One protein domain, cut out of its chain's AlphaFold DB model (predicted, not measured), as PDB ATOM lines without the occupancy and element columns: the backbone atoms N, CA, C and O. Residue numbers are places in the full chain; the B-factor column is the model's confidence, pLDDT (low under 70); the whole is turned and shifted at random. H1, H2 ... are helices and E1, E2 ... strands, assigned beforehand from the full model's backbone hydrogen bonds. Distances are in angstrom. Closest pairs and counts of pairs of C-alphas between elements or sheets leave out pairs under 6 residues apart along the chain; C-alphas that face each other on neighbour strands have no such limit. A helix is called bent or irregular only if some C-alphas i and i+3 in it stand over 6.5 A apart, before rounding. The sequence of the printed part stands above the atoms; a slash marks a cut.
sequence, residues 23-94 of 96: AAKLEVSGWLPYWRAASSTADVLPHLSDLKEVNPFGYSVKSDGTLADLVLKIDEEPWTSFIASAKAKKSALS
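Overview. This is residues 23 to 94 of the 96 residues of an uncharacterized protein of Candidatus Giovannonibacteria bacterium GW2011_GWC2_44_8 (UniProt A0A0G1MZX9). What does the domain look like? Two helices, H1 and H2, lie side by side, with a tiny parallel pair of strands, E1 and E2, next to H1; a small hairpin, E3 and E4, at one end and the tail 23 to 28 at the other make the length. What is it made of? The printed part has 72 residues with two named helices and four named strands in the order E1 H1 E2 E3 E4 H2, class mixed, in one parallel and one antiparallel two-stranded sheet. How compact is it? It is only just compact, close to loose, with a radius of gyration of the C-alphas of 13.1 A, and elongated, spanning 44 by 28 by 19 A.

Along the chain. Where do the elements lie? E1 is residues 29 to 31, beginning at C-alpha 29 (253.209, 322.882, 467.852); H1 is 34 to 50, 21.1 A long; E2 is 53 to 55; E3 is 59 to 61; E4 is 67 to 69. Where does the last one end? H2, residues 79 to 88, is 13.9 A long and ends at C-alpha 88 (242.044, 317.147, 478.733).

Arrangement. How do the helices stand? H1 touches H2 with residues 41 to 48 alone, closest at the C-alphas of Leu 48 and Ala 86, 6.3 A, at a shallow tilt of 19 degrees, the same way. Are their backbones even? H1 is irregular, C-alphas 35 and 38 being 8.6 A apart, and has a kink of 71 degrees near residue 41; 6 of 13 O i to N i+4 pairs and 6 of 14 O i to N i+3 pairs are within hydrogen-bond range. In H2 every O i to N i+4 pair is. How do the strands pair? E1, H1 and E2 form a strand-helix-strand unit, two parallel neighbour strands with a helix between, its crossover right-handed; N 30 and O 53 are 2.8 A apart. The hairpin E3 and E4 is antiparallel, with N 60 and O 68 at 2.9 A; E3 is apart from H1 and H2.

Size, cuts and confidence. How large is it? The C-alphas of Ala 23 and Asp 64, the two farthest apart, are 44.9 A apart. Is anything broken or uncertain? The printed part has no cut, its links are tight but for the short one from E4 to H2, and residue 23 alone is under 70 in pLDDT.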
ATOM      1  N   ALA A  23     267.553 325.503 480.440       67.56
ATOM      2  CA  ALA A  23     267.175 325.213 479.064       67.56
ATOM      3  C   ALA A  23     265.647 325.356 479.020       67.56
ATOM      4  O   ALA A  23     264.938 324.594 479.684       67.56
ATOM      5  N   ALA A  24     265.143 326.385 478.332       74.81
ATOM      6  CA  ALA A  24     263.711 326.519 478.105       74.81
ATOM      7  C   ALA A  24     263.203 325.202 477.506       74.81
ATOM      8  O   ALA A  24     263.841 324.638 476.611       74.81
ATOM      9  N   LYS A  25     262.092 324.674 478.031       79.44
ATOM     10  CA  LYS A  25     261.478 323.485 477.439       79.44
ATOM     11  C   LYS A  25     261.144 323.818 475.990       79.44
ATOM     12  O   LYS A  25     260.494 324.831 475.740       79.44
ATOM     13  N   LEU A  26     261.604 322.984 475.062       85.75
ATOM     14  CA  LEU A  26     261.197 323.101 473.670       85.75
ATOM     15  C   LEU A  26     259.689 322.871 473.601       85.75
ATOM     16  O   LEU A  26     259.183 321.875 474.122       85.75
ATOM     17  N   GLU A  27     258.985 323.813 472.992       89.69
ATOM     18  CA  GLU A  27     257.562 323.697 472.718       89.69
ATOM     19  C   GLU A  27     257.384 323.254 471.268       89.69
ATOM     20  O   GLU A  27     257.987 323.819 470.356       89.69
ATOM     21  N   VAL A  28     256.588 322.206 471.067       90.88
ATOM     22  CA  VAL A  28     256.294 321.650 469.745       90.88
ATOM     23  C   VAL A  28     254.830 321.916 469.436       90.88
ATOM     24  O   VAL A  28     253.957 321.529 470.214       90.88
ATOM     25  N   SER A  29     254.564 322.564 468.304       91.88
ATOM     26  CA  SER A  29     253.209 322.882 467.852       91.88
ATOM     27  C   SER A  29     252.903 322.172 466.538       91.88
ATOM     28  O   SER A  29     253.752 322.090 465.651       91.88
ATOM     29  N   GLY A  30     251.685 321.646 466.419       89.88
ATOM     30  CA  GLY A  30     251.212 320.925 465.241       89.88
ATOM     31  C   GLY A  30     250.326 321.791 464.353       89.88
ATOM     32  O   GLY A  30     249.384 322.419 464.836       89.88
ATOM     33  N   TRP A  31     250.595 321.784 463.050       91.00
ATOM     34  CA  TRP A  31     249.715 322.364 462.038       91.00
ATOM     35  C   TRP A  31     248.835 321.282 461.407       91.00
ATOM     36  O   TRP A  31     249.350 320.282 460.905       91.00
ATOM     37  N   LEU A  32     247.515 321.475 461.429       90.25
ATOM     38  CA  LEU A  32     246.537 320.569 460.829       90.25
ATOM     39  C   LEU A  32     245.939 321.273 459.605       90.25
ATOM     40  O   LEU A  32     245.133 322.184 459.759       90.25
ATOM     41  N   PRO A  33     246.327 320.897 458.381       88.06
ATOM     42  CA  PRO A  33     245.813 321.561 457.191       88.06
ATOM     43  C   PRO A  33     244.320 321.276 456.970       88.06
ATOM     44  O   PRO A  33     243.895 320.118 456.998       88.06
ATOM     45  N   TYR A  34     243.534 322.313 456.648       86.00
ATOM     46  CA  TYR A  34     242.079 322.195 456.461       86.00
ATOM     47  C   TYR A  34     241.682 321.190 455.365       86.00
ATOM     48  O   TYR A  34     240.702 320.464 455.512       86.00
ATOM     49  N   TRP A  35     242.483 321.053 454.301       87.31
ATOM     50  CA  TRP A  35     242.249 320.072 453.229       87.31
ATOM     51  C   TRP A  35     242.441 318.611 453.665       87.31
ATOM     52  O   TRP A  35     242.151 317.695 452.898       87.31
ATOM     53  N   ARG A  36     242.943 318.374 454.884       89.06
ATOM     54  CA  ARG A  36     243.142 317.049 455.492       89.06
ATOM     55  C   ARG A  36     242.431 316.911 456.841       89.06
ATOM     56  O   ARG A  36     242.751 315.982 457.578       89.06
ATOM     57  N   ALA A  37     241.456 317.772 457.147       81.56
ATOM     58  CA  ALA A  37     240.777 317.872 458.444       81.56
ATOM     59  C   ALA A  37     240.445 316.517 459.109       81.56
ATOM     60  O   ALA A  37     240.828 316.274 460.254       81.56
ATOM     61  N   ALA A  38     239.795 315.606 458.375       80.56
ATOM     62  CA  ALA A  38     239.401 314.296 458.896       80.56
ATOM     63  C   ALA A  38     240.604 313.389 459.224       80.56
ATOM     64  O   ALA A  38     240.666 312.818 460.308       80.56
ATOM     65  N   SER A  39     241.585 313.277 458.323       89.19
ATOM     66  CA  SER A  39     242.794 312.472 458.570       89.19
ATOM     67  C   SER A  39     243.697 313.089 459.639       89.19
ATOM     68  O   SER A  39     244.262 312.384 460.465       89.19
ATOM     69  N   SER A  40     243.796 314.418 459.669       88.88
ATOM     70  CA  SER A  40     244.698 315.142 460.559       88.88
ATOM     71  C   SER A  40     244.292 315.046 462.029       88.88
ATOM     72  O   SER A  40     245.165 314.969 462.889       88.88
ATOM     73  N   THR A  41     242.992 315.009 462.339       89.81
ATOM     74  CA  THR A  41     242.534 314.766 463.719       89.81
ATOM     75  C   THR A  41     242.876 313.354 464.184       89.81
ATOM     76  O   THR A  41     243.361 313.194 465.303       89.81
ATOM     77  N   ALA A  42     242.702 312.345 463.324       91.62
ATOM     78  CA  ALA A  42     243.057 310.959 463.624       91.62
ATOM     79  C   ALA A  42     244.568 310.776 463.845       91.62
ATOM     80  O   ALA A  42     244.966 310.136 464.818       91.62
ATOM     81  N   ASP A  43     245.396 311.385 462.993       91.50
ATOM     82  CA  ASP A  43     246.858 311.311 463.086       91.50
ATOM     83  C   ASP A  43     247.385 311.974 464.370       91.50
ATOM     84  O   ASP A  43     248.322 311.483 464.993       91.50
ATOM     85  N   VAL A  44     246.785 313.094 464.789       92.19
ATOM     86  CA  VAL A  44     247.282 313.901 465.917       92.19
ATOM     87  C   VAL A  44     246.747 313.433 467.266       92.19
ATOM     88  O   VAL A  44     247.440 313.573 468.273       92.19
ATOM     89  N   LEU A  45     245.551 312.842 467.313       91.94
ATOM     90  CA  LEU A  45     244.927 312.355 468.546       91.94
ATOM     91  C   LEU A  45     245.862 311.509 469.446       91.94
ATOM     92  O   LEU A  45     245.915 311.800 470.649       91.94
ATOM     93  N   PRO A  46     246.633 310.522 468.937       93.25
ATOM     94  CA  PRO A  46     247.572 309.756 469.764       93.25
ATOM     95  C   PRO A  46     248.777 310.573 470.263       93.25
ATOM     96  O   PRO A  46     249.345 310.228 471.296       93.25
ATOM     97  N   HIS A  47     249.128 311.672 469.588       92.38
ATOM     98  CA  HIS A  47     250.312 312.502 469.853       92.38
ATOM     99  C   HIS A  47     250.011 313.816 470.581       92.38
ATOM    100  O   HIS A  47     250.921 314.591 470.856       92.38
ATOM    101  N   LEU A  48     248.751 314.089 470.935       90.44
ATOM    102  CA  LEU A  48     248.359 315.347 471.586       90.44
ATOM    103  C   LEU A  48     249.212 315.683 472.821       90.44
ATOM    104  O   LEU A  48     249.526 316.842 473.050       90.44
ATOM    105  N   SER A  49     249.622 314.680 473.601       90.25
ATOM    106  CA  SER A  49     250.440 314.883 474.805       90.25
ATOM    107  C   SER A  49     251.873 315.352 474.520       90.25
ATOM    108  O   SER A  49     252.505 315.908 475.415       90.25
ATOM    109  N   ASP A  50     252.359 315.156 473.295       90.81
ATOM    110  CA  ASP A  50     253.675 315.611 472.841       90.81
ATOM    111  C   ASP A  50     253.623 317.057 472.318       90.81
ATOM    112  O   ASP A  50     254.657 317.704 472.149       90.81
ATOM    113  N   LEU A  51     252.414 317.573 472.066       91.75
ATOM    114  CA  LEU A  51     252.183 318.886 471.483       91.75
ATOM    115  C   LEU A  51     251.780 319.900 472.547       91.75
ATOM    116  O   LEU A  51     250.821 319.721 473.304       91.75
ATOM    117  N   LYS A  52     252.480 321.030 472.527       91.38
ATOM    118  CA  LYS A  52     252.099 322.225 473.270       91.38
ATOM    119  C   LYS A  52     250.813 322.825 472.712       91.38
ATOM    120  O   LYS A  52     249.953 323.244 473.485       91.38
ATOM    121  N   GLU A  53     250.702 322.877 471.388       90.88
ATOM    122  CA  GLU A  53     249.605 323.531 470.684       90.88
ATOM    123  C   GLU A  53     249.261 322.814 469.377       90.88
ATOM    124  O   GLU A  53     250.120 322.215 468.727       90.88
ATOM    125  N   VAL A  54     247.994 322.900 468.985       91.62
ATOM    126  CA  VAL A  54     247.467 322.406 467.719       91.62
ATOM    127  C   VAL A  54     246.739 323.531 466.978       91.62
ATOM    128  O   VAL A  54     245.932 324.242 467.574       91.62
ATOM    129  N   ASN A  55     246.987 323.662 465.673       90.19
ATOM    130  CA  ASN A  55     246.428 324.721 464.833       90.19
ATOM    131  C   ASN A  55     245.751 324.159 463.569       90.19
ATOM    132  O   ASN A  55     246.466 323.801 462.630       90.19
ATOM    133  N   PRO A  56     244.406 324.059 463.503       85.69
ATOM    134  CA  PRO A  56     243.709 323.484 462.352       85.69
ATOM    135  C   PRO A  56     243.387 324.434 461.183       85.69
ATOM    136  O   PRO A  56     242.815 323.964 460.204       85.69
ATOM    137  N   PHE A  57     243.743 325.731 461.260       83.56
ATOM    138  CA  PHE A  57     243.631 326.758 460.192       83.56
ATOM    139  C   PHE A  57     242.502 326.535 459.173       83.56
ATOM    140  O   PHE A  57     242.735 326.446 457.966       83.56
ATOM    141  N   GLY A  58     241.266 326.411 459.645       84.75
ATOM    142  CA  GLY A  58     240.126 326.190 458.756       84.75
ATOM    143  C   GLY A  58     239.126 327.314 458.741       84.75
ATOM    144  O   GLY A  58     237.987 327.103 458.344       84.75
ATOM    145  N   TYR A  59     239.563 328.501 459.133       88.38
ATOM    146  CA  TYR A  59     238.859 329.726 458.821       88.38
ATOM    147  C   TYR A  59     239.704 330.557 457.862       88.38
ATOM    148  O   TYR A  59     240.929 330.577 457.937       88.38
ATOM    149  N   SER A  60     239.031 331.254 456.955       88.31
ATOM    150  CA  SER A  60     239.616 332.331 456.161       88.31
ATOM    151  C   SER A  60     238.851 333.622 456.400       88.31
ATOM    152  O   SER A  60     237.709 333.608 456.862       88.31
ATOM    153  N   VAL A  61     239.476 334.748 456.073       91.94
ATOM    154  CA  VAL A  61     238.834 336.061 456.134       91.94
ATOM    155  C   VAL A  61     238.293 336.403 454.748       91.94
ATOM    156  O   VAL A  61     239.039 336.417 453.768       91.94
ATOM    157  N   LYS A  62     236.987 336.670 454.659       92.38
ATOM    158  CA  LYS A  62     236.342 337.166 453.439       92.38
ATOM    159  C   LYS A  62     236.690 338.636 453.204       92.38
ATOM    160  O   LYS A  62     237.103 339.351 454.112       92.38
ATOM    161  N   SER A  63     236.446 339.127 451.989       95.25
ATOM    162  CA  SER A  63     236.661 340.540 451.633       95.25
ATOM    163  C   SER A  63     235.822 341.525 452.457       95.25
ATOM    164  O   SER A  63     236.165 342.698 452.537       95.25
ATOM    165  N   ASP A  64     234.725 341.057 453.054       95.06
ATOM    166  CA  ASP A  64     233.856 341.825 453.953       95.06
ATOM    167  C   ASP A  64     234.334 341.814 455.424       95.06
ATOM    168  O   ASP A  64     233.666 342.373 456.290       95.06
ATOM    169  N   GLY A  65     235.477 341.179 455.721       93.69
ATOM    170  CA  GLY A  65     236.050 341.066 457.064       93.69
ATOM    171  C   GLY A  65     235.423 339.981 457.945       93.69
ATOM    172  O   GLY A  65     235.869 339.786 459.074       93.69
ATOM    173  N   THR A  66     234.416 339.254 457.461       93.38
ATOM    174  CA  THR A  66     233.808 338.144 458.210       93.38
ATOM    175  C   THR A  66     234.517 336.817 457.923       93.38
ATOM    176  O   THR A  66     235.220 336.669 456.920       93.38
ATOM    177  N   LEU A  67     234.356 335.835 458.814       89.94
ATOM    178  CA  LEU A  67     235.005 334.530 458.679       89.94
ATOM    179  C   LEU A  67     234.242 333.621 457.705       89.94
ATOM    180  O   LEU A  67     233.014 333.544 457.738       89.94
ATOM    181  N   ALA A  68     234.982 332.910 456.860       89.44
ATOM    182  CA  ALA A  68     234.497 331.780 456.078       89.44
ATOM    183  C   ALA A  68     235.089 330.482 456.633       89.44
ATOM    184  O   ALA A  68     236.308 330.370 456.768       89.44
ATOM    185  N   ASP A  69     234.229 329.507 456.926       89.25
ATOM    186  CA  ASP A  69     234.644 328.142 457.255       89.25
ATOM    187  C   ASP A  69     235.162 327.447 455.985       89.25
ATOM    188  O   ASP A  69     234.462 327.361 454.973       89.25
ATOM    189  N   LEU A  70     236.412 326.989 456.037       81.19
ATOM    190  CA  LEU A  70     237.140 326.379 454.931       81.19
ATOM    191  C   LEU A  70     236.926 324.872 454.785       81.19
ATOM    192  O   LEU A  70     237.551 324.335 453.877       81.19
ATOM    193  N   VAL A  71     236.101 324.222 455.630       76.75
ATOM    194  CA  VAL A  71     235.687 322.786 455.646       76.75
ATOM    195  C   VAL A  71     235.848 322.137 457.037       76.75
ATOM    196  O   VAL A  71     235.610 320.940 457.183       76.75
ATOM    197  N   LEU A  72     236.192 322.881 458.094       80.25
ATOM    198  CA  LEU A  72     236.368 322.266 459.413       80.25
ATOM    199  C   LEU A  72     235.053 321.859 460.061       80.25
ATOM    200  O   LEU A  72     235.024 320.766 460.613       80.25
ATOM    201  N   LYS A  73     234.004 322.696 460.007       86.81
ATOM    202  CA  LYS A  73     232.790 322.500 460.820       86.81
ATOM    203  C   LYS A  73     233.150 322.154 462.270       86.81
ATOM    204  O   LYS A  73     232.930 321.044 462.745       86.81
ATOM    205  N   ILE A  74     233.825 323.089 462.942       86.06
ATOM    206  CA  ILE A  74     234.473 322.856 464.248       86.06
ATOM    207  C   ILE A  74     233.492 322.413 465.355       86.06
ATOM    208  O   ILE A  74     233.906 321.885 466.387       86.06
ATOM    209  N   ASP A  75     232.204 322.677 465.151       88.44
ATOM    210  CA  ASP A  75     231.073 322.344 466.010       88.44
ATOM    211  C   ASP A  75     230.474 320.952 465.739       88.44
ATOM    212  O   ASP A  75     229.569 320.529 466.458       88.44
ATOM    213  N   GLU A  76     231.013 320.210 464.769       90.75
ATOM    214  CA  GLU A  76     230.614 318.844 464.427       90.75
ATOM    215  C   GLU A  76     231.717 317.813 464.752       90.75
ATOM    216  O   GLU A  76     232.893 318.137 464.955       90.75
ATOM    217  N   GLU A  77     231.354 316.527 464.791       90.50
ATOM    218  CA  GLU A  77     232.338 315.441 464.894       90.50
ATOM    219  C   GLU A  77     233.214 315.369 463.621       90.50
ATOM    220  O   GLU A  77     232.699 315.536 462.514       90.50
ATOM    221  N   PRO A  78     234.530 315.079 463.732       89.94
ATOM    222  CA  PRO A  78     235.247 314.639 464.935       89.94
ATOM    223  C   PRO A  78     235.801 315.777 465.815       89.94
ATOM    224  O   PRO A  78     236.498 315.515 466.800       89.94
ATOM    225  N   TRP A  79     235.562 317.045 465.465       89.50
ATOM    226  CA  TRP A  79     236.216 318.187 466.111       89.50
ATOM    227  C   TRP A  79     235.780 318.383 467.552       89.50
ATOM    228  O   TRP A  79     236.630 318.601 468.414       89.50
ATOM    229  N   THR A  80     234.498 318.223 467.850       91.88
ATOM    230  CA  THR A  80     233.969 318.259 469.221       91.88
ATOM    231  C   THR A  80     234.722 317.302 470.153       91.88
ATOM    232  O   THR A  80     235.231 317.727 471.199       91.88
ATOM    233  N   SER A  81     234.895 316.040 469.744       92.00
ATOM    234  CA  SER A  81     235.652 315.029 470.498       92.00
ATOM    235  C   SER A  81     237.158 315.313 470.543       92.00
ATOM    236  O   SER A  81     237.807 315.151 471.586       92.00
ATOM    237  N   PHE A  82     237.736 315.775 469.433       90.94
ATOM    238  CA  PHE A  82     239.154 316.124 469.352       90.94
ATOM    239  C   PHE A  82     239.516 317.287 470.289       90.94
ATOM    240  O   PHE A  82     240.482 317.208 471.048       90.94
ATOM    241  N   ILE A  83     238.701 318.343 470.308       89.88
ATOM    242  CA  ILE A  83     238.887 319.527 471.156       89.88
ATOM    243  C   ILE A  83     238.754 319.162 472.634       89.88
ATOM    244  O   ILE A  83     239.545 319.631 473.458       89.88
ATOM    245  N   ALA A  84     237.787 318.310 472.982       92.25
ATOM    246  CA  ALA A  84     237.661 317.783 474.337       92.25
ATOM    247  C   ALA A  84     238.935 317.027 474.761       92.25
ATOM    248  O   ALA A  84     239.458 317.253 475.857       92.25
ATOM    249  N   SER A  85     239.490 316.205 473.865       91.31
ATOM    250  CA  SER A  85     240.727 315.449 474.098       91.31
ATOM    251  C   SER A  85     241.955 316.356 474.256       91.31
ATOM    252  O   SER A  85     242.757 316.152 475.171       91.31
ATOM    253  N   ALA A  86     242.089 317.391 473.422       89.75
ATOM    254  CA  ALA A  86     243.179 318.369 473.502       89.75
ATOM    255  C   ALA A  86     243.148 319.149 474.828       89.75
ATOM    256  O   ALA A  86     244.163 319.239 475.525       89.75
ATOM    257  N   LYS A  87     241.959 319.610 475.245       88.06
ATOM    258  CA  LYS A  87     241.756 320.286 476.538       88.06
ATOM    259  C   LYS A  87     242.118 319.386 477.719       88.06
ATOM    260  O   LYS A  87     242.806 319.833 478.635       88.06
ATOM    261  N   ALA A  88     241.712 318.115 477.686       88.56
ATOM    262  CA  ALA A  88     242.044 317.147 478.733       88.56
ATOM    263  C   ALA A  88     243.561 316.907 478.858       88.56
ATOM    264  O   ALA A  88     244.072 316.712 479.961       88.56
ATOM    265  N   LYS A  89     244.295 316.969 477.740       85.50
ATOM    266  CA  LYS A  89     245.755 316.787 477.683       85.50
ATOM    267  C   LYS A  89     246.560 318.072 477.916       85.50
ATOM    268  O   LYS A  89     247.784 318.002 477.966       85.50
ATOM    269  N   LYS A  90     245.890 319.210 478.151       80.75
ATOM    270  CA  LYS A  90     246.487 320.549 478.341       80.75
ATOM    271  C   LYS A  90     247.250 321.079 477.119       80.75
ATOM    272  O   LYS A  90     248.106 321.949 477.274       80.75
ATOM    273  N   SER A  91     246.921 320.590 475.928       74.81
ATOM    274  CA  SER A  91     247.409 321.162 474.673       74.81
ATOM    275  C   SER A  91     246.531 322.358 474.306       74.81
ATOM    276  O   SER A  91     245.301 322.281 474.381       74.81
ATOM    277  N   ALA A  92     247.149 323.476 473.930       77.75
ATOM    278  CA  ALA A  92     246.434 324.639 473.422       77.75
ATOM    279  C   ALA A  92     245.862 324.353 472.024       77.75
ATOM    280  O   ALA A  92     246.392 323.534 471.273       77.75
ATOM    281  N   LEU A  93     244.770 325.028 471.677       74.25
ATOM    282  CA  LEU A  93     244.175 324.978 470.347       74.25
ATOM    283  C   LEU A  93     244.035 326.410 469.841       74.25
ATOM    284  O   LEU A  93     243.345 327.205 470.482       74.25
ATOM    285  N   SER A  94     244.659 326.722 468.709       73.12
ATOM    286  CA  SER A  94     244.523 328.020 468.049       73.12
ATOM    287  C   SER A  94     243.852 327.834 466.688       73.12
ATOM    288  O   SER A  94     244.257 327.006 465.883       73.12
TER     289      SER A  94